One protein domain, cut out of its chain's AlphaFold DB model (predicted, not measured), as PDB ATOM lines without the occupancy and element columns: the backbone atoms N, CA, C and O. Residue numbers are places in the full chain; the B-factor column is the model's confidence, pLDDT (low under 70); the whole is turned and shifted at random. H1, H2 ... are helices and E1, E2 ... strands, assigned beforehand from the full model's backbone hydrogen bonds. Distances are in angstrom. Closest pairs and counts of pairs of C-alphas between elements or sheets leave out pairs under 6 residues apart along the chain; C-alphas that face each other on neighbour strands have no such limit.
ATOM      1  N   LYS A  69       1.561 -23.479 -31.748       72.31
ATOM      2  CA  LYS A  69       0.722 -23.488 -30.535       72.31
ATOM      3  C   LYS A  69       0.852 -24.762 -29.686       72.31
ATOM      4  O   LYS A  69       0.564 -24.703 -28.496       72.31
ATOM      5  N   ALA A  70       1.305 -25.883 -30.254       76.06
ATOM      6  CA  ALA A  70       1.479 -27.154 -29.540       76.06
ATOM      7  C   ALA A  70       2.884 -27.344 -28.935       76.06
ATOM      8  O   ALA A  70       3.112 -28.310 -28.207       76.06
ATOM      9  N   LEU A  71       3.826 -26.437 -29.216       80.94
ATOM     10  CA  LEU A  71       5.182 -26.498 -28.666       80.94
ATOM     11  C   LEU A  71       5.190 -26.359 -27.126       80.94
ATOM     12  O   LEU A  71       4.306 -25.692 -26.565       80.94
ATOM     13  N   PRO A  72       6.181 -26.947 -26.425       86.94
ATOM     14  CA  PRO A  72       6.380 -26.704 -24.997       86.94
ATOM     15  C   PRO A  72       6.668 -25.219 -24.711       86.94
ATOM     16  O   PRO A  72       6.993 -24.450 -25.611       86.94
ATOM     17  N   ASP A  73       6.537 -24.809 -23.451       88.88
ATOM     18  CA  ASP A  73       6.916 -23.470 -22.985       88.88
ATOM     19  C   ASP A  73       7.717 -23.613 -21.677       88.88
ATOM     20  O   ASP A  73       7.151 -24.080 -20.681       88.88
ATOM     21  N   PRO A  74       9.027 -23.300 -21.659       91.88
ATOM     22  CA  PRO A  74       9.832 -22.810 -22.783       91.88
ATOM     23  C   PRO A  74      10.056 -23.856 -23.892       91.88
ATOM     24  O   PRO A  74      10.024 -25.064 -23.649       91.88
ATOM     25  N   VAL A  75      10.370 -23.377 -25.098       91.56
ATOM     26  CA  VAL A  75      10.861 -24.176 -26.236       91.56
ATOM     27  C   VAL A  75      12.304 -23.790 -26.571       91.56
ATOM     28  O   VAL A  75      12.705 -22.647 -26.358       91.56
ATOM     29  N   VAL A  76      13.095 -24.741 -27.079       92.38
ATOM     30  CA  VAL A  76      14.495 -24.521 -27.475       92.38
ATOM     31  C   VAL A  76      14.687 -24.862 -28.950       92.38
ATOM     32  O   VAL A  76      14.313 -25.951 -29.394       92.38
ATOM     33  N   PHE A  77      15.307 -23.946 -29.688       91.25
ATOM     34  CA  PHE A  77      15.661 -24.102 -31.098       91.25
ATOM     35  C   PHE A  77      17.170 -23.954 -31.306       91.25
ATOM     36  O   PHE A  77      17.818 -23.185 -30.598       91.25
ATOM     37  N   TYR A  78      17.701 -24.652 -32.309       90.62
ATOM     38  CA  TYR A  78      19.025 -24.401 -32.873       90.62
ATOM     39  C   TYR A  78      18.935 -23.403 -34.035       90.62
ATOM     40  O   TYR A  78      18.045 -23.522 -34.876       90.62
ATOM     41  N   SER A  79      19.880 -22.468 -34.113       87.88
ATOM     42  CA  SER A  79      20.087 -21.561 -35.254       87.88
ATOM     43  C   SER A  79      21.579 -21.451 -35.589       87.88
ATOM     44  O   SER A  79      22.428 -21.692 -34.726       87.88
ATOM     45  N   TRP A  80      21.905 -21.134 -36.841       83.19
ATOM     46  CA  TRP A  80      23.280 -20.935 -37.313       83.19
ATOM     47  C   TRP A  80      23.871 -19.612 -36.800       83.19
ATOM     48  O   TRP A  80      23.130 -18.669 -36.544       83.19
ATOM     49  N   ALA A  81      25.198 -19.509 -36.680       75.25
ATOM     50  CA  ALA A  81      25.863 -18.334 -36.105       75.25
ATOM     51  C   ALA A  81      25.560 -17.019 -36.839       75.25
ATOM     52  O   ALA A  81      25.264 -16.018 -36.196       75.25
ATOM     53  N   GLU A  82      25.612 -17.000 -38.170       71.88
ATOM     54  CA  GLU A  82      25.413 -15.766 -38.948       71.88
ATOM     55  C   GLU A  82      23.950 -15.296 -38.871       71.88
ATOM     56  O   GLU A  82      23.678 -14.125 -38.614       71.88
ATOM     57  N   ALA A  83      23.014 -16.243 -38.945       71.75
ATOM     58  CA  ALA A  83      21.584 -16.033 -38.734       71.75
ATOM     59  C   ALA A  83      21.263 -15.535 -37.306       71.75
ATOM     60  O   ALA A  83      20.485 -14.598 -37.116       71.75
ATOM     61  N   ALA A  84      21.901 -16.127 -36.292       73.81
ATOM     62  CA  ALA A  84      21.821 -15.705 -34.896       73.81
ATOM     63  C   ALA A  84      22.364 -14.282 -34.696       73.81
ATOM     64  O   ALA A  84      21.737 -13.476 -34.006       73.81
ATOM     65  N   SER A  85      23.499 -13.967 -35.331       74.12
ATOM     66  CA  SER A  85      24.108 -12.639 -35.324       74.12
ATOM     67  C   SER A  85      23.158 -11.600 -35.912       74.12
ATOM     68  O   SER A  85      22.859 -10.630 -35.225       74.12
ATOM     69  N   SER A  86      22.639 -11.833 -37.125       72.25
ATOM     70  CA  SER A  86      21.797 -10.875 -37.861       72.25
ATOM     71  C   SER A  86      20.516 -10.503 -37.104       72.25
ATOM     72  O   SER A  86      20.127  -9.335 -37.029       72.25
ATOM     73  N   LEU A  87      19.899 -11.486 -36.440       75.12
ATOM     74  CA  LEU A  87      18.754 -11.262 -35.558       75.12
ATOM     75  C   LEU A  87      19.102 -10.359 -34.363       75.12
ATOM     76  O   LEU A  87      18.342  -9.453 -34.006       75.12
ATOM     77  N   ILE A  88      20.242 -10.617 -33.718       73.44
ATOM     78  CA  ILE A  88      20.656  -9.918 -32.497       73.44
ATOM     79  C   ILE A  88      21.158  -8.502 -32.815       73.44
ATOM     80  O   ILE A  88      20.789  -7.575 -32.094       73.44
ATOM     81  N   SER A  89      21.922  -8.319 -33.894       68.56
ATOM     82  CA  SER A  89      22.439  -7.024 -34.363       68.56
ATOM     83  C   SER A  89      21.353  -6.144 -34.988       68.56
ATOM     84  O   SER A  89      21.318  -4.942 -34.737       68.56
ATOM     85  N   GLY A  90      20.444  -6.733 -35.773       62.62
ATOM     86  CA  GLY A  90      19.462  -5.995 -36.569       62.62
ATOM     87  C   GLY A  90      20.002  -5.471 -37.891       62.62
ATOM     88  O   GLY A  90      19.400  -4.568 -38.458       62.62
ATOM     89  N   ASP A  91      21.104  -6.032 -38.393       62.12
ATOM     90  CA  ASP A  91      21.595  -5.742 -39.748       62.12
ATOM     91  C   ASP A  91      20.680  -6.296 -40.862       62.12
ATOM     92  O   ASP A  91      20.837  -5.922 -42.025       62.12
ATOM     93  N   GLY A  92      19.690  -7.125 -40.499       52.97
ATOM     94  CA  GLY A  92      18.514  -7.435 -41.316       52.97
ATOM     95  C   GLY A  92      18.808  -8.209 -42.599       52.97
ATOM     96  O   GLY A  92      17.990  -8.182 -43.518       52.97
ATOM     97  N   TYR A  93      19.972  -8.857 -42.690       50.09
ATOM     98  CA  TYR A  93      20.457  -9.415 -43.949       50.09
ATOM     99  C   TYR A  93      19.675 -10.657 -44.393       50.09
ATOM    100  O   TYR A  93      19.346 -10.768 -45.572       50.09
ATOM    101  N   GLU A  94      19.324 -11.552 -43.461       60.56
ATOM    102  CA  GLU A  94      18.483 -12.732 -43.711       60.56
ATOM    103  C   GLU A  94      17.602 -13.056 -42.489       60.56
ATOM    104  O   GLU A  94      17.969 -12.774 -41.347       60.56
ATOM    105  N   SER A  95      16.429 -13.664 -42.709       66.81
ATOM    106  CA  SER A  95      15.602 -14.172 -41.601       66.81
ATOM    107  C   SER A  95      16.204 -15.479 -41.066       66.81
ATOM    108  O   SER A  95      16.355 -16.419 -41.844       66.81
ATOM    109  N   PRO A  96      16.548 -15.591 -39.770       76.12
ATOM    110  CA  PRO A  96      17.085 -16.824 -39.205       76.12
ATOM    111  C   PRO A  96      16.132 -18.016 -39.311       76.12
ATOM    112  O   PRO A  96      14.977 -17.948 -38.882       76.12
ATOM    113  N   VAL A  97      16.688 -19.144 -39.760       80.69
ATOM    114  CA  VAL A  97      16.047 -20.463 -39.732       80.69
ATOM    115  C   VAL A  97      16.299 -21.135 -38.380       80.69
ATOM    116  O   VAL A  97      17.443 -21.348 -37.968       80.69
ATOM    117  N   PHE A  98      15.221 -21.511 -37.697       85.31
ATOM    118  CA  PHE A  98      15.227 -22.152 -36.384       85.31
ATOM    119  C   PHE A  98      14.782 -23.612 -36.457       85.31
ATOM    120  O   PHE A  98      13.653 -23.900 -36.843       85.31
ATOM    121  N   ASN A  99      15.631 -24.534 -36.000       86.31
ATOM    122  CA  ASN A  99      15.381 -25.977 -36.009       86.31
ATOM    123  C   ASN A  99      15.059 -26.502 -34.599       86.31
ATOM    124  O   ASN A  99      15.789 -26.229 -33.646       86.31
ATOM    125  N   LEU A 100      13.962 -27.247 -34.431       87.88
ATOM    126  CA  LEU A 100      13.471 -27.651 -33.101       87.88
ATOM    127  C   LEU A 100      14.396 -28.674 -32.404       87.88
ATOM    128  O   LEU A 100      14.468 -29.832 -32.821       87.88
ATOM    129  N   LYS A 101      15.049 -28.286 -31.292       90.06
ATOM    130  CA  LYS A 101      16.107 -29.088 -30.633       90.06
ATOM    131  C   LYS A 101      15.673 -30.509 -30.264       90.06
ATOM    132  O   LYS A 101      16.455 -31.438 -30.448       90.06
ATOM    133  N   SER A 102      14.455 -30.707 -29.757       87.75
ATOM    134  CA  SER A 102      13.974 -32.046 -29.374       87.75
ATOM    135  C   SER A 102      13.929 -33.014 -30.557       87.75
ATOM    136  O   SER A 102      14.367 -34.152 -30.430       87.75
ATOM    137  N   GLN A 103      13.480 -32.548 -31.721       85.31
ATOM    138  CA  GLN A 103      13.371 -33.377 -32.920       85.31
ATOM    139  C   GLN A 103      14.738 -33.698 -33.530       85.31
ATOM    140  O   GLN A 103      14.977 -34.836 -33.921       85.31
ATOM    141  N   ILE A 104      15.654 -32.724 -33.538       86.12
ATOM    142  CA  ILE A 104      17.060 -32.922 -33.929       86.12
ATOM    143  C   ILE A 104      17.701 -34.031 -33.082       86.12
ATOM    144  O   ILE A 104      18.332 -34.947 -33.608       86.12
ATOM    145  N   VAL A 105      17.486 -33.976 -31.764       87.50
ATOM    146  CA  VAL A 105      17.991 -34.963 -30.802       87.50
ATOM    147  C   VAL A 105      17.404 -36.357 -31.045       87.50
ATOM    148  O   VAL A 105      18.132 -37.348 -30.970       87.50
ATOM    149  N   ASP A 106      16.109 -36.459 -31.335       85.56
ATOM    150  CA  ASP A 106      15.452 -37.753 -31.536       85.56
ATOM    151  C   ASP A 106      15.797 -38.372 -32.906       85.56
ATOM    152  O   ASP A 106      16.097 -39.568 -32.971       85.56
ATOM    153  N   ALA A 107      15.896 -37.564 -33.968       83.69
ATOM    154  CA  ALA A 107      16.394 -37.992 -35.278       83.69
ATOM    155  C   ALA A 107      17.852 -38.488 -35.205       83.69
ATOM    156  O   ALA A 107      18.168 -39.569 -35.708       83.69
ATOM    157  N   TYR A 108      18.727 -37.758 -34.497       85.44
ATOM    158  CA  TYR A 108      20.115 -38.171 -34.265       85.44
ATOM    159  C   TYR A 108      20.211 -39.526 -33.553       85.44
ATOM    160  O   TYR A 108      20.982 -40.401 -33.960       85.44
ATOM    161  N   LYS A 109      19.414 -39.726 -32.494       86.25
ATOM    162  CA  LYS A 109      19.372 -40.993 -31.750       86.25
ATOM    163  C   LYS A 109      18.885 -42.149 -32.618       86.25
ATOM    164  O   LYS A 109      19.511 -43.206 -32.565       86.25
ATOM    165  N   LYS A 110      17.825 -41.948 -33.412       84.50
ATOM    166  CA  LYS A 110      17.295 -42.966 -34.335       84.50
ATOM    167  C   LYS A 110      18.369 -43.397 -35.338       84.50
ATOM    168  O   LYS A 110      18.673 -44.587 -35.412       84.50
ATOM    169  N   LYS A 111      19.055 -42.445 -35.985       82.50
ATOM    170  CA  LYS A 111      20.169 -42.756 -36.898       82.50
ATOM    171  C   LYS A 111      21.293 -43.522 -36.195       82.50
ATOM    172  O   LYS A 111      21.751 -44.553 -36.677       82.50
ATOM    173  N   LYS A 112      21.717 -43.064 -35.011       84.06
ATOM    174  CA  LYS A 112      22.764 -43.720 -34.201       84.06
ATOM    175  C   LYS A 112      22.356 -45.086 -33.635       84.06
ATOM    176  O   LYS A 112      23.207 -45.761 -33.045       84.06
ATOM    177  N   GLN A 113      21.089 -45.474 -33.756       85.69
ATOM    178  CA  GLN A 113      20.609 -46.825 -33.497       85.69
ATOM    179  C   GLN A 113      20.687 -47.677 -34.775       85.69
ATOM    180  O   GLN A 113      21.389 -48.687 -34.750       85.69
ATOM    181  N   GLN A 114      20.111 -47.219 -35.893       83.06
ATOM    182  CA  GLN A 114      20.176 -47.899 -37.200       83.06
ATOM    183  C   GLN A 114      21.629 -48.196 -37.637       83.06
ATOM    184  O   GLN A 114      21.953 -49.327 -37.993       83.06
ATOM    185  N   TYR A 132      11.501 -23.222 -38.756       77.69
ATOM    186  CA  TYR A 132      10.683 -22.009 -38.743       77.69
ATOM    187  C   TYR A 132      11.541 -20.787 -39.037       77.69
ATOM    188  O   TYR A 132      12.664 -20.702 -38.537       77.69
ATOM    189  N   ASP A 133      10.977 -19.813 -39.740       78.62
ATOM    190  CA  ASP A 133      11.657 -18.559 -40.045       78.62
ATOM    191  C   ASP A 133      11.242 -17.509 -39.013       78.62
ATOM    192  O   ASP A 133      10.052 -17.330 -38.740       78.62
ATOM    193  N   GLY A 134      12.207 -16.833 -38.391       76.00
ATOM    194  CA  GLY A 134      11.934 -15.813 -37.378       76.00
ATOM    195  C   GLY A 134      12.322 -14.415 -37.835       76.00
ATOM    196  O   GLY A 134      13.450 -14.203 -38.263       76.00
ATOM    197  N   ALA A 135      11.436 -13.437 -37.653       76.94
ATOM    198  CA  ALA A 135      11.782 -12.019 -37.743       76.94
ATOM    199  C   ALA A 135      11.763 -11.390 -36.342       76.94
ATOM    200  O   ALA A 135      10.761 -11.476 -35.624       76.94
ATOM    201  N   GLY A 136      12.876 -10.776 -35.936       72.19
ATOM    202  CA  GLY A 136      12.943  -9.957 -34.725       72.19
ATOM    203  C   GLY A 136      12.375  -8.564 -34.986       72.19
ATOM    204  O   GLY A 136      12.601  -8.001 -36.054       72.19
ATOM    205  N   GLU A 137      11.652  -7.997 -34.023       68.75
ATOM    206  CA  GLU A 137      11.237  -6.592 -34.117       68.75
ATOM    207  C   GLU A 137      12.441  -5.664 -33.873       68.75
ATOM    208  O   GLU A 137      13.212  -5.866 -32.929       68.75
ATOM    209  N   GLU A 138      12.612  -4.646 -34.724       55.53
ATOM    210  CA  GLU A 138      13.659  -3.632 -34.574       55.53
ATOM    211  C   GLU A 138      13.447  -2.827 -33.284       55.53
ATOM    212  O   GLU A 138      12.604  -1.935 -33.206       55.53
ATOM    213  N   GLY A 139      14.231  -3.142 -32.252       49.50
ATOM    214  CA  GLY A 139      14.428  -2.260 -31.106       49.50
ATOM    215  C   GLY A 139      15.586  -1.301 -31.369       49.50
ATOM    216  O   GLY A 139      16.639  -1.742 -31.838       49.50
ATOM    217  N   GLY A 159      15.170  -1.214 -24.964       48.53
ATOM    218  CA  GLY A 159      16.484  -0.884 -25.540       48.53
ATOM    219  C   GLY A 159      17.657  -1.465 -24.740       48.53
ATOM    220  O   GLY A 159      18.718  -1.764 -25.289       48.53
ATOM    221  N   GLN A 160      17.462  -1.702 -23.439       55.38
ATOM    222  CA  GLN A 160      18.457  -2.366 -22.591       55.38
ATOM    223  C   GLN A 160      18.557  -3.868 -22.905       55.38
ATOM    224  O   GLN A 160      19.645  -4.445 -22.895       55.38
ATOM    225  N   CYS A 161      17.434  -4.507 -23.235       61.03
ATOM    226  CA  CYS A 161      17.351  -5.957 -23.400       61.03
ATOM    227  C   CYS A 161      18.091  -6.485 -24.638       61.03
ATOM    228  O   CYS A 161      18.741  -7.532 -24.564       61.03
ATOM    229  N   ARG A 162      18.071  -5.746 -25.757       62.84
ATOM    230  CA  ARG A 162      18.839  -6.108 -26.962       62.84
ATOM    231  C   ARG A 162      20.346  -5.891 -26.782       62.84
ATOM    232  O   ARG A 162      21.134  -6.731 -27.205       62.84
ATOM    233  N   LYS A 163      20.752  -4.843 -26.053       69.50
ATOM    234  CA  LYS A 163      22.155  -4.624 -25.645       69.50
ATOM    235  C   LYS A 163      22.678  -5.750 -24.746       69.50
ATOM    236  O   LYS A 163      23.815  -6.182 -24.913       69.50
ATOM    237  N   LEU A 164      21.859  -6.248 -23.813       67.38
ATOM    238  CA  LEU A 164      22.207  -7.407 -22.978       67.38
ATOM    239  C   LEU A 164      22.369  -8.687 -23.813       67.38
ATOM    240  O   LEU A 164      23.322  -9.431 -23.594       67.38
ATOM    241  N   LEU A 165      21.490  -8.913 -24.797       71.25
ATOM    242  CA  LEU A 165      21.625 -10.006 -25.766       71.25
ATOM    243  C   LEU A 165      22.921  -9.917 -26.574       71.25
ATOM    244  O   LEU A 165      23.636 -10.909 -26.657       71.25
ATOM    245  N   LEU A 166      23.242  -8.741 -27.121       74.75
ATOM    246  CA  LEU A 166      24.460  -8.529 -27.903       74.75
ATOM    247  C   LEU A 166      25.723  -8.757 -27.057       74.75
ATOM    248  O   LEU A 166      26.591  -9.527 -27.458       74.75
ATOM    249  N   LYS A 167      25.790  -8.191 -25.842       75.12
ATOM    250  CA  LYS A 167      26.920  -8.415 -24.919       75.12
ATOM    251  C   LYS A 167      27.085  -9.892 -24.548       75.12
ATOM    252  O   LYS A 167      28.209 -10.388 -24.483       75.12
ATOM    253  N   GLU A 168      25.989 -10.612 -24.316       74.75
ATOM    254  CA  GLU A 168      26.034 -12.042 -23.992       74.75
ATOM    255  C   GLU A 168      26.404 -12.903 -25.214       74.75
ATOM    256  O   GLU A 168      27.152 -13.873 -25.072       74.75
ATOM    257  N   TYR A 169      25.960 -12.515 -26.415       76.00
ATOM    258  CA  TYR A 169      26.342 -13.125 -27.688       76.00
ATOM    259  C   TYR A 169      27.836 -12.941 -27.983       76.00
ATOM    260  O   TYR A 169      28.530 -13.920 -28.244       76.00
ATOM    261  N   GLU A 170      28.376 -11.725 -27.866       77.94
ATOM    262  CA  GLU A 170      29.809 -11.444 -28.042       77.94
ATOM    263  C   GLU A 170      30.681 -12.189 -27.022       77.94
ATOM    264  O   GLU A 170      31.761 -12.689 -27.354       77.94
ATOM    265  N   ARG A 171      30.215 -12.278 -25.769       79.31
ATOM    266  CA  ARG A 171      30.900 -13.006 -24.696       79.31
ATOM    267  C   ARG A 171      30.964 -14.502 -25.004       79.31
ATOM    268  O   ARG A 171      32.049 -15.076 -24.973       79.31
ATOM    269  N   LYS A 172      29.824 -15.113 -25.338       75.44
ATOM    270  CA  LYS A 172      29.720 -16.546 -25.663       75.44
ATOM    271  C   LYS A 172      30.355 -16.909 -27.007       75.44
ATOM    272  O   LYS A 172      30.893 -18.003 -27.132       75.44
ATOM    273  N   SER A 173      30.384 -15.992 -27.975       76.75
ATOM    274  CA  SER A 173      31.104 -16.166 -29.246       76.75
ATOM    275  C   SER A 173      32.581 -16.482 -29.011       76.75
ATOM    276  O   SER A 173      33.107 -17.417 -29.598       76.75
ATOM    277  N   LYS A 174      33.236 -15.778 -28.078       78.62
ATOM    278  CA  LYS A 174      34.645 -16.034 -27.723       78.62
ATOM    279  C   LYS A 174      34.848 -17.411 -27.076       78.62
ATOM    280  O   LYS A 174      35.848 -18.066 -27.350       78.62
ATOM    281  N   GLU A 175      33.891 -17.872 -26.268       74.56
ATOM    282  CA  GLU A 175      33.902 -19.222 -25.679       74.56
ATOM    283  C   GLU A 175      33.722 -20.307 -26.764       74.56
ATOM    284  O   GLU A 175      34.386 -21.343 -26.734       74.56
ATOM    285  N   ALA A 176      32.877 -20.052 -27.768       73.44
ATOM    286  CA  ALA A 176      32.673 -20.934 -28.918       73.44
ATOM    287  C   ALA A 176      33.899 -21.003 -29.849       73.44
ATOM    288  O   ALA A 176      34.244 -22.066 -30.367       73.44
ATOM    289  N   ASP A 177      34.596 -19.878 -30.011       77.81
ATOM    290  CA  ASP A 177      35.877 -19.739 -30.708       77.81
ATOM    291  C   ASP A 177      36.962 -20.660 -30.133       77.81
ATOM    292  O   ASP A 177      37.778 -21.218 -30.868       77.81
ATOM    293  N   GLU A 178      37.002 -20.804 -28.808       77.81
ATOM    294  CA  GLU A 178      37.911 -21.714 -28.105       77.81
ATOM    295  C   GLU A 178      37.436 -23.169 -28.223       77.81
ATOM    296  O   GLU A 178      38.232 -24.052 -28.553       77.81
ATOM    297  N   MET A 179      36.131 -23.411 -28.061       72.88
ATOM    298  CA  MET A 179      35.527 -24.741 -28.179       72.88
ATOM    299  C   MET A 179      35.729 -25.364 -29.572       72.88
ATOM    300  O   MET A 179      36.106 -26.531 -29.672       72.88
ATOM    301  N   VAL A 180      35.543 -24.600 -30.654       70.25
ATOM    302  CA  VAL A 180      35.759 -25.097 -32.026       70.25
ATOM    303  C   VAL A 180      37.234 -25.365 -32.312       70.25
ATOM    304  O   VAL A 180      37.542 -26.347 -32.985       70.25
ATOM    305  N   LYS A 181      38.166 -24.573 -31.765       75.75
ATOM    306  CA  LYS A 181      39.605 -24.887 -31.859       75.75
ATOM    307  C   LYS A 181      39.911 -26.221 -31.179       75.75
ATOM    308  O   LYS A 181      40.566 -27.066 -31.781       75.75
ATOM    309  N   GLU A 182      39.367 -26.450 -29.984       75.00
ATOM    310  CA  GLU A 182      39.525 -27.715 -29.261       75.00
ATOM    311  C   GLU A 182      38.918 -28.911 -30.025       75.00
ATOM    312  O   GLU A 182      39.560 -29.958 -30.134       75.00
ATOM    313  N   MET A 183      37.720 -28.762 -30.603       70.06
ATOM    314  CA  MET A 183      37.079 -29.800 -31.426       70.06
ATOM    315  C   MET A 183      37.860 -30.095 -32.706       70.06
ATOM    316  O   MET A 183      38.061 -31.259 -33.048       70.06
ATOM    317  N   LYS A 184      38.359 -29.064 -33.393       73.94
ATOM    318  CA  LYS A 184      39.193 -29.224 -34.588       73.94
ATOM    319  C   LYS A 184      40.498 -29.952 -34.267       73.94
ATOM    320  O   LYS A 184      40.866 -30.885 -34.977       73.94
ATOM    321  N   GLU A 185      41.174 -29.577 -33.180       78.00
ATOM    322  CA  GLU A 185      42.431 -30.205 -32.751       78.00
ATOM    323  C   GLU A 185      42.262 -31.660 -32.286       78.00
ATOM    324  O   GLU A 185      43.163 -32.474 -32.500       78.00
ATOM    325  N   LYS A 186      41.133 -32.005 -31.648       75.06
ATOM    326  CA  LYS A 186      40.908 -33.343 -31.066       75.06
ATOM    327  C   LYS A 186      40.130 -34.304 -31.958       75.06
ATOM    328  O   LYS A 186      40.370 -35.509 -31.891       75.06
ATOM    329  N   GLU A 187      39.192 -33.794 -32.747       66.88
ATOM    330  CA  GLU A 187      38.200 -34.588 -33.486       66.88
ATOM    331  C   GLU A 187      38.296 -34.388 -35.006       66.88
ATOM    332  O   GLU A 187      37.657 -35.122 -35.755       66.88
ATOM    333  N   GLY A 188      39.114 -33.439 -35.479       64.56
ATOM    334  CA  GLY A 188      39.315 -33.177 -36.909       64.56
ATOM    335  C   GLY A 188      38.118 -32.521 -37.604       64.56
ATOM    336  O   GLY A 188      38.070 -32.492 -38.831       64.56
ATOM    337  N   ILE A 189      37.153 -32.008 -36.834       61.16
ATOM    338  CA  ILE A 189      35.958 -31.336 -37.348       61.16
ATOM    339  C   ILE A 189      36.374 -29.946 -37.845       61.16
ATOM    340  O   ILE A 189      36.714 -29.074 -37.048       61.16
ATOM    341  N   ASP A 190      36.390 -29.771 -39.168       54.00
ATOM    342  CA  ASP A 190      36.892 -28.559 -39.841       54.00
ATOM    343  C   ASP A 190      35.776 -27.687 -40.453       54.00
ATOM    344  O   ASP A 190      36.048 -26.653 -41.058       54.00
ATOM    345  N   GLN A 191      34.511 -28.108 -40.326       51.88
ATOM    346  CA  GLN A 191      33.364 -27.382 -40.874       51.88
ATOM    347  C   GLN A 191      32.774 -26.362 -39.891       51.88
ATOM    348  O   GLN A 191      32.891 -26.475 -38.672       51.88
ATOM    349  N   TYR A 192      32.195 -25.322 -40.486       48.56
ATOM    350  CA  TYR A 192      31.960 -24.010 -39.896       48.56
ATOM    351  C   TYR A 192      30.683 -23.939 -39.042       48.56
ATOM    352  O   TYR A 192      29.887 -24.873 -39.003       48.56
ATOM    353  N   GLY A 193      30.492 -22.788 -38.388       54.91
ATOM    354  CA  GLY A 193      29.255 -22.415 -37.704       54.91
ATOM    355  C   GLY A 193      29.180 -22.861 -36.246       54.91
ATOM    356  O   GLY A 193      29.161 -24.047 -35.919       54.91
ATOM    357  N   TRP A 194      29.063 -21.886 -35.343       71.06
ATOM    358  CA  TRP A 194      28.555 -22.162 -34.003       71.06
ATOM    359  C   TRP A 194      27.046 -22.319 -34.066       71.06
ATOM    360  O   TRP A 194      26.342 -21.422 -34.531       71.06
ATOM    361  N   TRP A 195      26.546 -23.457 -33.601       83.81
ATOM    362  CA  TRP A 195      25.115 -23.635 -33.424       83.81
ATOM    363  C   TRP A 195      24.702 -22.957 -32.128       83.81
ATOM    364  O   TRP A 195      25.326 -23.151 -31.087       83.81
ATOM    365  N   TRP A 196      23.650 -22.153 -32.193       85.81
ATOM    366  CA  TRP A 196      23.134 -21.411 -31.052       85.81
ATOM    367  C   TRP A 196      21.810 -21.997 -30.588       85.81
ATOM    368  O   TRP A 196      20.880 -22.158 -31.373       85.81
ATOM    369  N   GLU A 197      21.724 -22.284 -29.296       90.75
ATOM    370  CA  GLU A 197      20.506 -22.658 -28.594       90.75
ATOM    371  C   GLU A 197      19.775 -21.412 -28.112       90.75
ATOM    372  O   GLU A 197      20.151 -20.785 -27.118       90.75
ATOM    373  N   PHE A 198      18.690 -21.078 -28.799       89.69
ATOM    374  CA  PHE A 198      17.772 -20.028 -28.386       89.69
ATOM    375  C   PHE A 198      16.612 -20.636 -27.599       89.69
ATOM    376  O   PHE A 198      15.923 -21.540 -28.076       89.69
ATOM    377  N   THR A 199      16.380 -20.122 -26.393       90.94
ATOM    378  CA  THR A 199      15.235 -20.486 -25.550       90.94
ATOM    379  C   THR A 199      14.162 -19.413 -25.654       90.94
ATOM    380  O   THR A 199      14.410 -18.253 -25.313       90.94
ATOM    381  N   PHE A 200      12.961 -19.815 -26.066       90.00
ATOM    382  CA  PHE A 200      11.814 -18.932 -26.249       90.00
ATOM    383  C   PHE A 200      10.670 -19.261 -25.288       90.00
ATOM    384  O   PHE A 200      10.454 -20.426 -24.944       90.00
ATOM    385  N   THR A 201       9.911 -18.238 -24.898       90.50
ATOM    386  CA  THR A 201       8.693 -18.339 -24.078       90.50
ATOM    387  C   THR A 201       7.517 -17.599 -24.715       90.50
ATOM    388  O   THR A 201       7.719 -16.653 -25.475       90.50
ATOM    389  N   ARG A 202       6.271 -17.993 -24.409       88.75
ATOM    390  CA  ARG A 202       5.080 -17.253 -24.888       88.75
ATOM    391  C   ARG A 202       4.845 -15.969 -24.097       88.75
ATOM    392  O   ARG A 202       4.475 -14.948 -24.666       88.75
ATOM    393  N   ALA A 203       5.054 -16.028 -22.784       86.81
ATOM    394  CA  ALA A 203       5.030 -14.851 -21.923       86.81
ATOM    395  C   ALA A 203       6.307 -14.015 -22.108       86.81
ATOM    396  O   ALA A 203       7.385 -14.575 -22.339       86.81
ATOM    397  N   GLU A 204       6.184 -12.694 -21.953       86.25
ATOM    398  CA  GLU A 204       7.343 -11.814 -21.788       86.25
ATOM    399  C   GLU A 204       8.111 -12.242 -20.524       86.25
ATOM    400  O   GLU A 204       7.491 -12.422 -19.469       86.25
ATOM    401  N   PRO A 205       9.433 -12.467 -20.597       80.44
ATOM    402  CA  PRO A 205      10.178 -12.971 -19.459       80.44
ATOM    403  C   PRO A 205      10.493 -11.847 -18.458       80.44
ATOM    404  O   PRO A 205      10.993 -10.783 -18.814       80.44
ATOM    405  N   GLU A 206      10.212 -12.099 -17.179       78.81
ATOM    406  CA  GLU A 206      10.462 -11.153 -16.084       78.81
ATOM    407  C   GLU A 206      11.935 -11.150 -15.625       78.81
ATOM    408  O   GLU A 206      12.599 -12.191 -15.594       78.81
ATOM    409  N   GLY A 207      12.416  -9.985 -15.174       70.81
ATOM    410  CA  GLY A 207      13.753  -9.793 -14.599       70.81
ATOM    411  C   GLY A 207      14.811  -9.299 -15.594       70.81
ATOM    412  O   GLY A 207      14.502  -8.908 -16.716       70.81
ATOM    413  N   ILE A 208      16.078  -9.298 -15.160       68.12
ATOM    414  CA  ILE A 208      17.231  -8.900 -15.987       68.12
ATOM    415  C   ILE A 208      17.648 -10.096 -16.849       68.12
ATOM    416  O   ILE A 208      18.551 -10.858 -16.507       68.12
ATOM    417  N   VAL A 209      16.932 -10.277 -17.950       68.06
ATOM    418  CA  VAL A 209      17.169 -11.310 -18.960       68.06
ATOM    419  C   VAL A 209      17.052 -10.687 -20.350       68.06
ATOM    420  O   VAL A 209      16.450  -9.621 -20.489       68.06
ATOM    421  N   PRO A 210      17.589 -11.338 -21.393       64.19
ATOM    422  CA  PRO A 210      17.097 -11.153 -22.748       64.19
ATOM    423  C   PRO A 210      15.571 -10.996 -22.797       64.19
ATOM    424  O   PRO A 210      14.837 -11.871 -22.340       64.19
ATOM    425  N   LYS A 211      15.116  -9.882 -23.373       72.25
ATOM    426  CA  LYS A 211      13.750  -9.682 -23.861       72.25
ATOM    427  C   LYS A 211      13.853  -9.230 -25.315       72.25
ATOM    428  O   LYS A 211      14.107  -8.062 -25.590       72.25
ATOM    429  N   MET A 212      13.694 -10.157 -26.252       78.38
ATOM    430  CA  MET A 212      13.551  -9.826 -27.671       78.38
ATOM    431  C   MET A 212      12.329 -10.543 -28.215       78.38
ATOM    432  O   MET A 212      12.207 -11.761 -28.080       78.38
ATOM    433  N   LYS A 213      11.421  -9.771 -28.803       81.56
ATOM    434  CA  LYS A 213      10.191 -10.267 -29.404       81.56
ATOM    435  C   LYS A 213      10.497 -10.729 -30.829       81.56
ATOM    436  O   LYS A 213      11.023  -9.960 -31.632       81.56
ATOM    437  N   VAL A 214      10.206 -11.994 -31.112       82.94
ATOM    438  CA  VAL A 214      10.458 -12.645 -32.402       82.94
ATOM    439  C   VAL A 214       9.150 -13.246 -32.888       82.94
ATOM    440  O   VAL A 214       8.514 -14.028 -32.178       82.94
ATOM    441  N   THR A 215       8.739 -12.885 -34.097       85.00
ATOM    442  CA  THR A 215       7.585 -13.502 -34.751       85.00
ATOM    443  C   THR A 215       8.080 -14.628 -35.640       85.00
ATOM    444  O   THR A 215       8.799 -14.399 -36.611       85.00
ATOM    445  N   PHE A 216       7.707 -15.848 -35.268       82.94
ATOM    446  CA  PHE A 216       7.942 -17.052 -36.048       82.94
ATOM    447  C   PHE A 216       6.867 -17.192 -37.107       82.94
ATOM    448  O   PHE A 216       5.682 -17.071 -36.798       82.94
ATOM    449  N   MET A 217       7.282 -17.523 -38.319       77.88
ATOM    450  CA  MET A 217       6.430 -17.953 -39.415       77.88
ATOM    451  C   MET A 217       6.788 -19.397 -39.755       77.88
ATOM    452  O   MET A 217       7.954 -19.800 -39.719       77.88
ATOM    453  N   ARG A 218       5.775 -20.204 -40.061       71.94
ATOM    454  CA  ARG A 218       5.999 -21.520 -40.659       71.94
ATOM    455  C   ARG A 218       6.184 -21.331 -42.170       71.94
ATOM    456  O   ARG A 218       5.422 -20.553 -42.742       71.94
ATOM    457  N   PRO A 219       7.119 -22.035 -42.836       59.34
ATOM    458  CA  PRO A 219       7.196 -22.019 -44.294       59.34
ATOM    459  C   PRO A 219       5.828 -22.354 -44.916       59.34
ATOM    460  O   PRO A 219       5.217 -23.374 -44.577       59.34
ATOM    461  N   HIS A 220       5.309 -21.466 -45.772       48.97
ATOM    462  CA  HIS A 220       3.944 -21.569 -46.300       48.97
ATOM    463  C   HIS A 220       3.723 -22.840 -47.144       48.97
ATOM    464  O   HIS A 220       4.592 -23.266 -47.902       48.97
ATOM    465  N   ASP A 228      -3.320 -20.304 -37.726       58.41
ATOM    466  CA  ASP A 228      -2.418 -19.195 -37.432       58.41
ATOM    467  C   ASP A 228      -1.051 -19.461 -38.083       58.41
ATOM    468  O   ASP A 228      -0.257 -20.266 -37.593       58.41
ATOM    469  N   GLU A 229      -0.757 -18.762 -39.181       64.81
ATOM    470  CA  GLU A 229       0.485 -18.923 -39.962       64.81
ATOM    471  C   GLU A 229       1.748 -18.438 -39.216       64.81
ATOM    472  O   GLU A 229       2.878 -18.696 -39.640       64.81
ATOM    473  N   SER A 230       1.568 -17.732 -38.093       76.94
ATOM    474  CA  SER A 230       2.652 -17.183 -37.280       76.94
ATOM    475  C   SER A 230       2.371 -17.233 -35.777       76.94
ATOM    476  O   SER A 230       1.224 -17.280 -35.328       76.94
ATOM    477  N   ALA A 231       3.441 -17.195 -34.981       81.44
ATOM    478  CA  ALA A 231       3.372 -17.033 -33.535       81.44
ATOM    479  C   ALA A 231       4.501 -16.132 -33.033       81.44
ATOM    480  O   ALA A 231       5.681 -16.381 -33.280       81.44
ATOM    481  N   THR A 232       4.148 -15.107 -32.266       86.19
ATOM    482  CA  THR A 232       5.125 -14.288 -31.552       86.19
ATOM    483  C   THR A 232       5.561 -14.972 -30.259       86.19
ATOM    484  O   THR A 232       4.725 -15.327 -29.428       86.19
ATOM    485  N   LEU A 233       6.873 -15.110 -30.075       87.50
ATOM    486  CA  LEU A 233       7.512 -15.595 -28.855       87.50
ATOM    487  C   LEU A 233       8.585 -14.600 -28.388       87.50
ATOM    488  O   LEU A 233       9.053 -13.750 -29.146       87.50
ATOM    489  N   TRP A 234       9.007 -14.733 -27.136       87.50
ATOM    490  CA  TRP A 234      10.079 -13.942 -26.541       87.50
ATOM    491  C   TRP A 234      11.335 -14.784 -26.357       87.50
ATOM    492  O   TRP A 234      11.276 -15.832 -25.719       87.50
ATOM    493  N   VAL A 235      12.478 -14.315 -26.859       86.31
ATOM    494  CA  VAL A 235      13.793 -14.843 -26.463       86.31
ATOM    495  C   VAL A 235      14.003 -14.546 -24.984       86.31
ATOM    496  O   VAL A 235      13.871 -13.393 -24.579       86.31
ATOM    497  N   LYS A 236      14.368 -15.575 -24.213       82.44
ATOM    498  CA  LYS A 236      14.682 -15.494 -22.778       82.44
ATOM    499  C   LYS A 236      16.140 -15.840 -22.457       82.44
ATOM    500  O   LYS A 236      16.690 -15.343 -21.478       82.44
ATOM    501  N   ASP A 237      16.757 -16.716 -23.243       84.06
ATOM    502  CA  ASP A 237      18.145 -17.154 -23.063       84.06
ATOM    503  C   ASP A 237      18.729 -17.592 -24.412       84.06
ATOM    504  O   ASP A 237      18.004 -18.078 -25.282       84.06
ATOM    505  N   VAL A 238      20.035 -17.405 -24.575       84.00
ATOM    506  CA  VAL A 238      20.796 -17.689 -25.797       84.00
ATOM    507  C   VAL A 238      22.121 -18.312 -25.387       84.00
ATOM    508  O   VAL A 238      22.885 -17.709 -24.634       84.00
ATOM    509  N   LYS A 239      22.404 -19.526 -25.851       85.25
ATOM    510  CA  LYS A 239      23.619 -20.286 -25.530       85.25
ATOM    511  C   LYS A 239      24.286 -20.785 -26.803       85.25
ATOM    512  O   LYS A 239      23.616 -20.995 -27.803       85.25
ATOM    513  N   VAL A 240      25.586 -21.033 -26.740       83.06
ATOM    514  CA  VAL A 240      26.269 -21.870 -27.735       83.06
ATOM    515  C   VAL A 240      25.877 -23.320 -27.444       83.06
ATOM    516  O   VAL A 240      25.751 -23.693 -26.273       83.06
ATOM    517  N   ALA A 241      25.632 -24.110 -28.485       85.00
ATOM    518  CA  ALA A 241      25.352 -25.533 -28.363       85.00
ATOM    519  C   ALA A 241      26.536 -26.265 -27.714       85.00
ATOM    520  O   ALA A 241      27.692 -25.864 -27.844       85.00
ATOM    521  N   ASP A 242      26.260 -27.364 -27.017       80.62
ATOM    522  CA  ASP A 242      27.327 -28.232 -26.525       80.62
ATOM    523  C   ASP A 242      27.924 -29.106 -27.648       80.62
ATOM    524  O   ASP A 242      27.456 -29.127 -28.791       80.62
ATOM    525  N   ALA A 243      28.976 -29.856 -27.311       78.50
ATOM    526  CA  ALA A 243      29.656 -30.758 -28.235       78.50
ATOM    527  C   ALA A 243      28.746 -31.835 -28.848       78.50
ATOM    528  O   ALA A 243      29.027 -32.322 -29.944       78.50
ATOM    529  N   GLU A 244      27.671 -32.231 -28.160       82.88
ATOM    530  CA  GLU A 244      26.714 -33.181 -28.715       82.88
ATOM    531  C   GLU A 244      25.809 -32.464 -29.719       82.88
ATOM    532  O   GLU A 244      25.753 -32.879 -30.872       82.88
ATOM    533  N   GLY A 245      25.198 -31.339 -29.326       84.69
ATOM    534  CA  GLY A 245      24.351 -30.507 -30.187       84.69
ATOM    535  C   GLY A 245      25.039 -30.074 -31.483       84.69
ATOM    536  O   GLY A 245      24.448 -30.199 -32.556       84.69
ATOM    537  N   HIS A 246      26.313 -29.679 -31.405       81.69
ATOM    538  CA  HIS A 246      27.153 -29.417 -32.576       81.69
ATOM    539  C   HIS A 246      27.220 -30.618 -33.529       81.69
ATOM    540  O   HIS A 246      26.883 -30.484 -34.703       81.69
ATOM    541  N   ARG A 247      27.587 -31.809 -33.035       81.44
ATOM    542  CA  ARG A 247      27.666 -33.029 -33.861       81.44
ATOM    543  C   ARG A 247      26.312 -33.439 -34.448       81.44
ATOM    544  O   ARG A 247      26.277 -33.958 -35.562       81.44
ATOM    545  N   MET A 248      25.210 -33.226 -33.722       85.88
ATOM    546  CA  MET A 248      23.863 -33.506 -34.235       85.88
ATOM    547  C   MET A 248      23.530 -32.613 -35.430       85.88
ATOM    548  O   MET A 248      23.102 -33.117 -36.464       85.88
ATOM    549  N   MET A 249      23.758 -31.304 -35.294       82.62
ATOM    550  CA  MET A 249      23.450 -30.332 -36.341       82.62
ATOM    551  C   MET A 249      24.399 -30.444 -37.544       82.62
ATOM    552  O   MET A 249      23.931 -30.420 -38.680       82.62
ATOM    553  N   SER A 250      25.706 -30.650 -37.324       79.56
ATOM    554  CA  SER A 250      26.660 -30.922 -38.411       79.56
ATOM    555  C   SER A 250      26.266 -32.162 -39.211       79.56
ATOM    556  O   SER A 250      26.199 -32.088 -40.428       79.56
ATOM    557  N   GLY A 251      25.880 -33.263 -38.552       76.50
ATOM    558  CA  GLY A 251      25.452 -34.481 -39.251       76.50
ATOM    559  C   GLY A 251      24.192 -34.322 -40.118       76.50
ATOM    560  O   GLY A 251      23.974 -35.140 -41.014       76.50
ATOM    561  N   ILE A 252      23.379 -33.289 -39.867       74.44
ATOM    562  CA  ILE A 252      22.234 -32.911 -40.707       74.44
ATOM    563  C   ILE A 252      22.696 -32.049 -41.884       74.44
ATOM    564  O   ILE A 252      22.283 -32.313 -43.007       74.44
ATOM    565  N   VAL A 253      23.575 -31.065 -41.659       74.62
ATOM    566  CA  VAL A 253      24.124 -30.222 -42.739       74.62
ATOM    567  C   VAL A 253      24.983 -31.024 -43.713       74.62
ATOM    568  O   VAL A 253      24.796 -30.881 -44.916       74.62
ATOM    569  N   ASP A 254      25.849 -31.914 -43.220       71.94
ATOM    570  CA  ASP A 254      26.634 -32.822 -44.062       71.94
ATOM    571  C   ASP A 254      25.704 -33.668 -44.950       71.94
ATOM    572  O   ASP A 254      25.922 -33.780 -46.151       71.94
ATOM    573  N   TYR A 255      24.606 -34.187 -44.385       67.31
ATOM    574  CA  TYR A 255      23.621 -34.971 -45.134       67.31
ATOM    575  C   TYR A 255      22.816 -34.141 -46.150       67.31
ATOM    576  O   TYR A 255      22.489 -34.650 -47.218       67.31
ATOM    577  N   ILE A 256      22.506 -32.874 -45.851       66.44
ATOM    578  CA  ILE A 256      21.908 -31.940 -46.823       66.44
ATOM    579  C   ILE A 256      22.881 -31.689 -47.984       66.44
ATOM    580  O   ILE A 256      22.457 -31.667 -49.131       66.44
ATOM    581  N   ALA A 257      24.174 -31.515 -47.697       64.25
ATOM    582  CA  ALA A 257      25.201 -31.199 -48.690       64.25
ATOM    583  C   ALA A 257      25.643 -32.397 -49.559       64.25
ATOM    584  O   ALA A 257      26.351 -32.206 -50.548       64.25
ATOM    585  N   GLU A 258      25.253 -33.623 -49.195       60.38
ATOM    586  CA  GLU A 258      25.482 -34.848 -49.976       60.38
ATOM    587  C   GLU A 258      24.455 -35.068 -51.110       60.38
ATOM    588  O   GLU A 258      24.657 -35.975 -51.924       60.38
ATOM    589  N   TRP A 259      23.387 -34.257 -51.180       45.75
ATOM    590  CA  TRP A 259      22.288 -34.345 -52.160       45.75
ATOM    591  C   TRP A 259      22.258 -33.169 -53.153       45.75
ATOM    592  O   TRP A 259      21.941 -33.447 -54.334       45.75
TER     593      TRP A 259
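What this domain is: This is residues 69 to 114, 132 to 139, 159 to 220 and 228 to 259 of the 259 residues of an uncharacterized protein of Heliocybe sulcata (UniProt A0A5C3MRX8). A small closed barrel of six antiparallel strands has four helices outside it: the long, nearly straight H3 runs slantwise over its strand E6 and on past the barrel, and the short H1 packs on the barrel and on H3. H2 leads away from the barrel, which it meets with residues 101 to 104, and H4 packs on H2 about perpendicular to it. The printed part has 148 residues with four named helices and six named strands, in the order E1 H1 E2 H2 E3 H3 E4 E5 E6 H4; round the barrel run E1, E2, E3, E5, E6, E4 and back to E1. The class is mixed, helices and strands. The whole is compact, with a radius of gyration of the C-alphas of 15.6 A and spans of 41 by 34 by 28 A.

How they stand to each other: E1, residues 75 to 79, has E2, residues 97 to 100, on one side and E4, residues 196 to 201, on the other side. E1 and E2 are antiparallel at 135 degrees, with N 78 and O 99 2.8 A apart, within hydrogen-bond range; for E1 and E4, antiparallel at 149 degrees, N 77 and O 198 are 3.0 A apart. E2 is also the antiparallel neighbour of E3, residues 132 to 136, with N 98 and O 132 at 2.8 A. The pairing is staggered: E2 pairs with E3 over residues 97 to 98 and with E1 over residues 99 to 100. E3 and E5, residues 212 to 217, are antiparallel, with N 135 and O 215 at 3.0 A. E6, residues 230 to 240, bends by 74 degrees at residue 236; it is antiparallel to E5, with N 214 and O 233 at 2.9 A, and to E4, with N 197 and O 239 at 2.7 A. H1, residues 81 to 89, is on the barrel at a height over the sheet of 8.1 A, only just over none of the strands, with 2 of its C-alphas falling on E1. H1 touches H3, residues 159 to 187, at a shallow tilt of 16 degrees, opposite ways; the closest C-alphas, of Ile 88 and Leu 166, are 6.1 A apart, and H3 touches H1 with residues 162 to 169 alone. H3 is on the barrel at a height over the sheet of 7.0 A, over E6 at 33 degrees on the local plane, slantwise to the strands. The closest C-alphas of H3 and E6, of Ala 176 and Val 240, are 6.6 A apart. H2, residues 101 to 114, touches H4, residues 243 to 257, about perpendicular at 76 degrees; the closest C-alphas, of Tyr 108 and Met 248, are 6.0 A apart. H2 and H3 are apart, while H3 and H4 are near each other. Every O i to N i+4 pair is within hydrogen-bond range in H1 and H2, 23 of 25 in H3 and 10 of 11 in H4.

Where its parts are: E1 begins at C-alpha 75 (10.861, -24.176, -26.236) and spans 13.2 A. H1 spans 11.9 A, E2 10.1 A, H2 20.3 A and E3 12.9 A. H3 begins at C-alpha 159 (16.484, -0.884, -25.540), spans 40.9 A and has a kink of 25 degrees near residue 174. E4 spans 16.3 A, E5 16.0 A and E6 25.9 A. H4 spans 20.9 A and ends at C-alpha 257 (25.201, -31.199, -48.690).

The domain as a whole: The C-alphas of Gln 114 and Gly 159, the two farthest apart, are 48.6 A apart. Residues 115 to 131, 140 to 158 and 221 to 227 are not printed; the C-alphas across these cuts are 27.6 A, 6.1 A and 11.2 A apart. Of the links that are printed whole, none is long. The mean pLDDT of the printed part is 75.9, and 35 residues are under 70, among them residues 89 to 95, 159 to 164, 187 to 193 and 255 to 259.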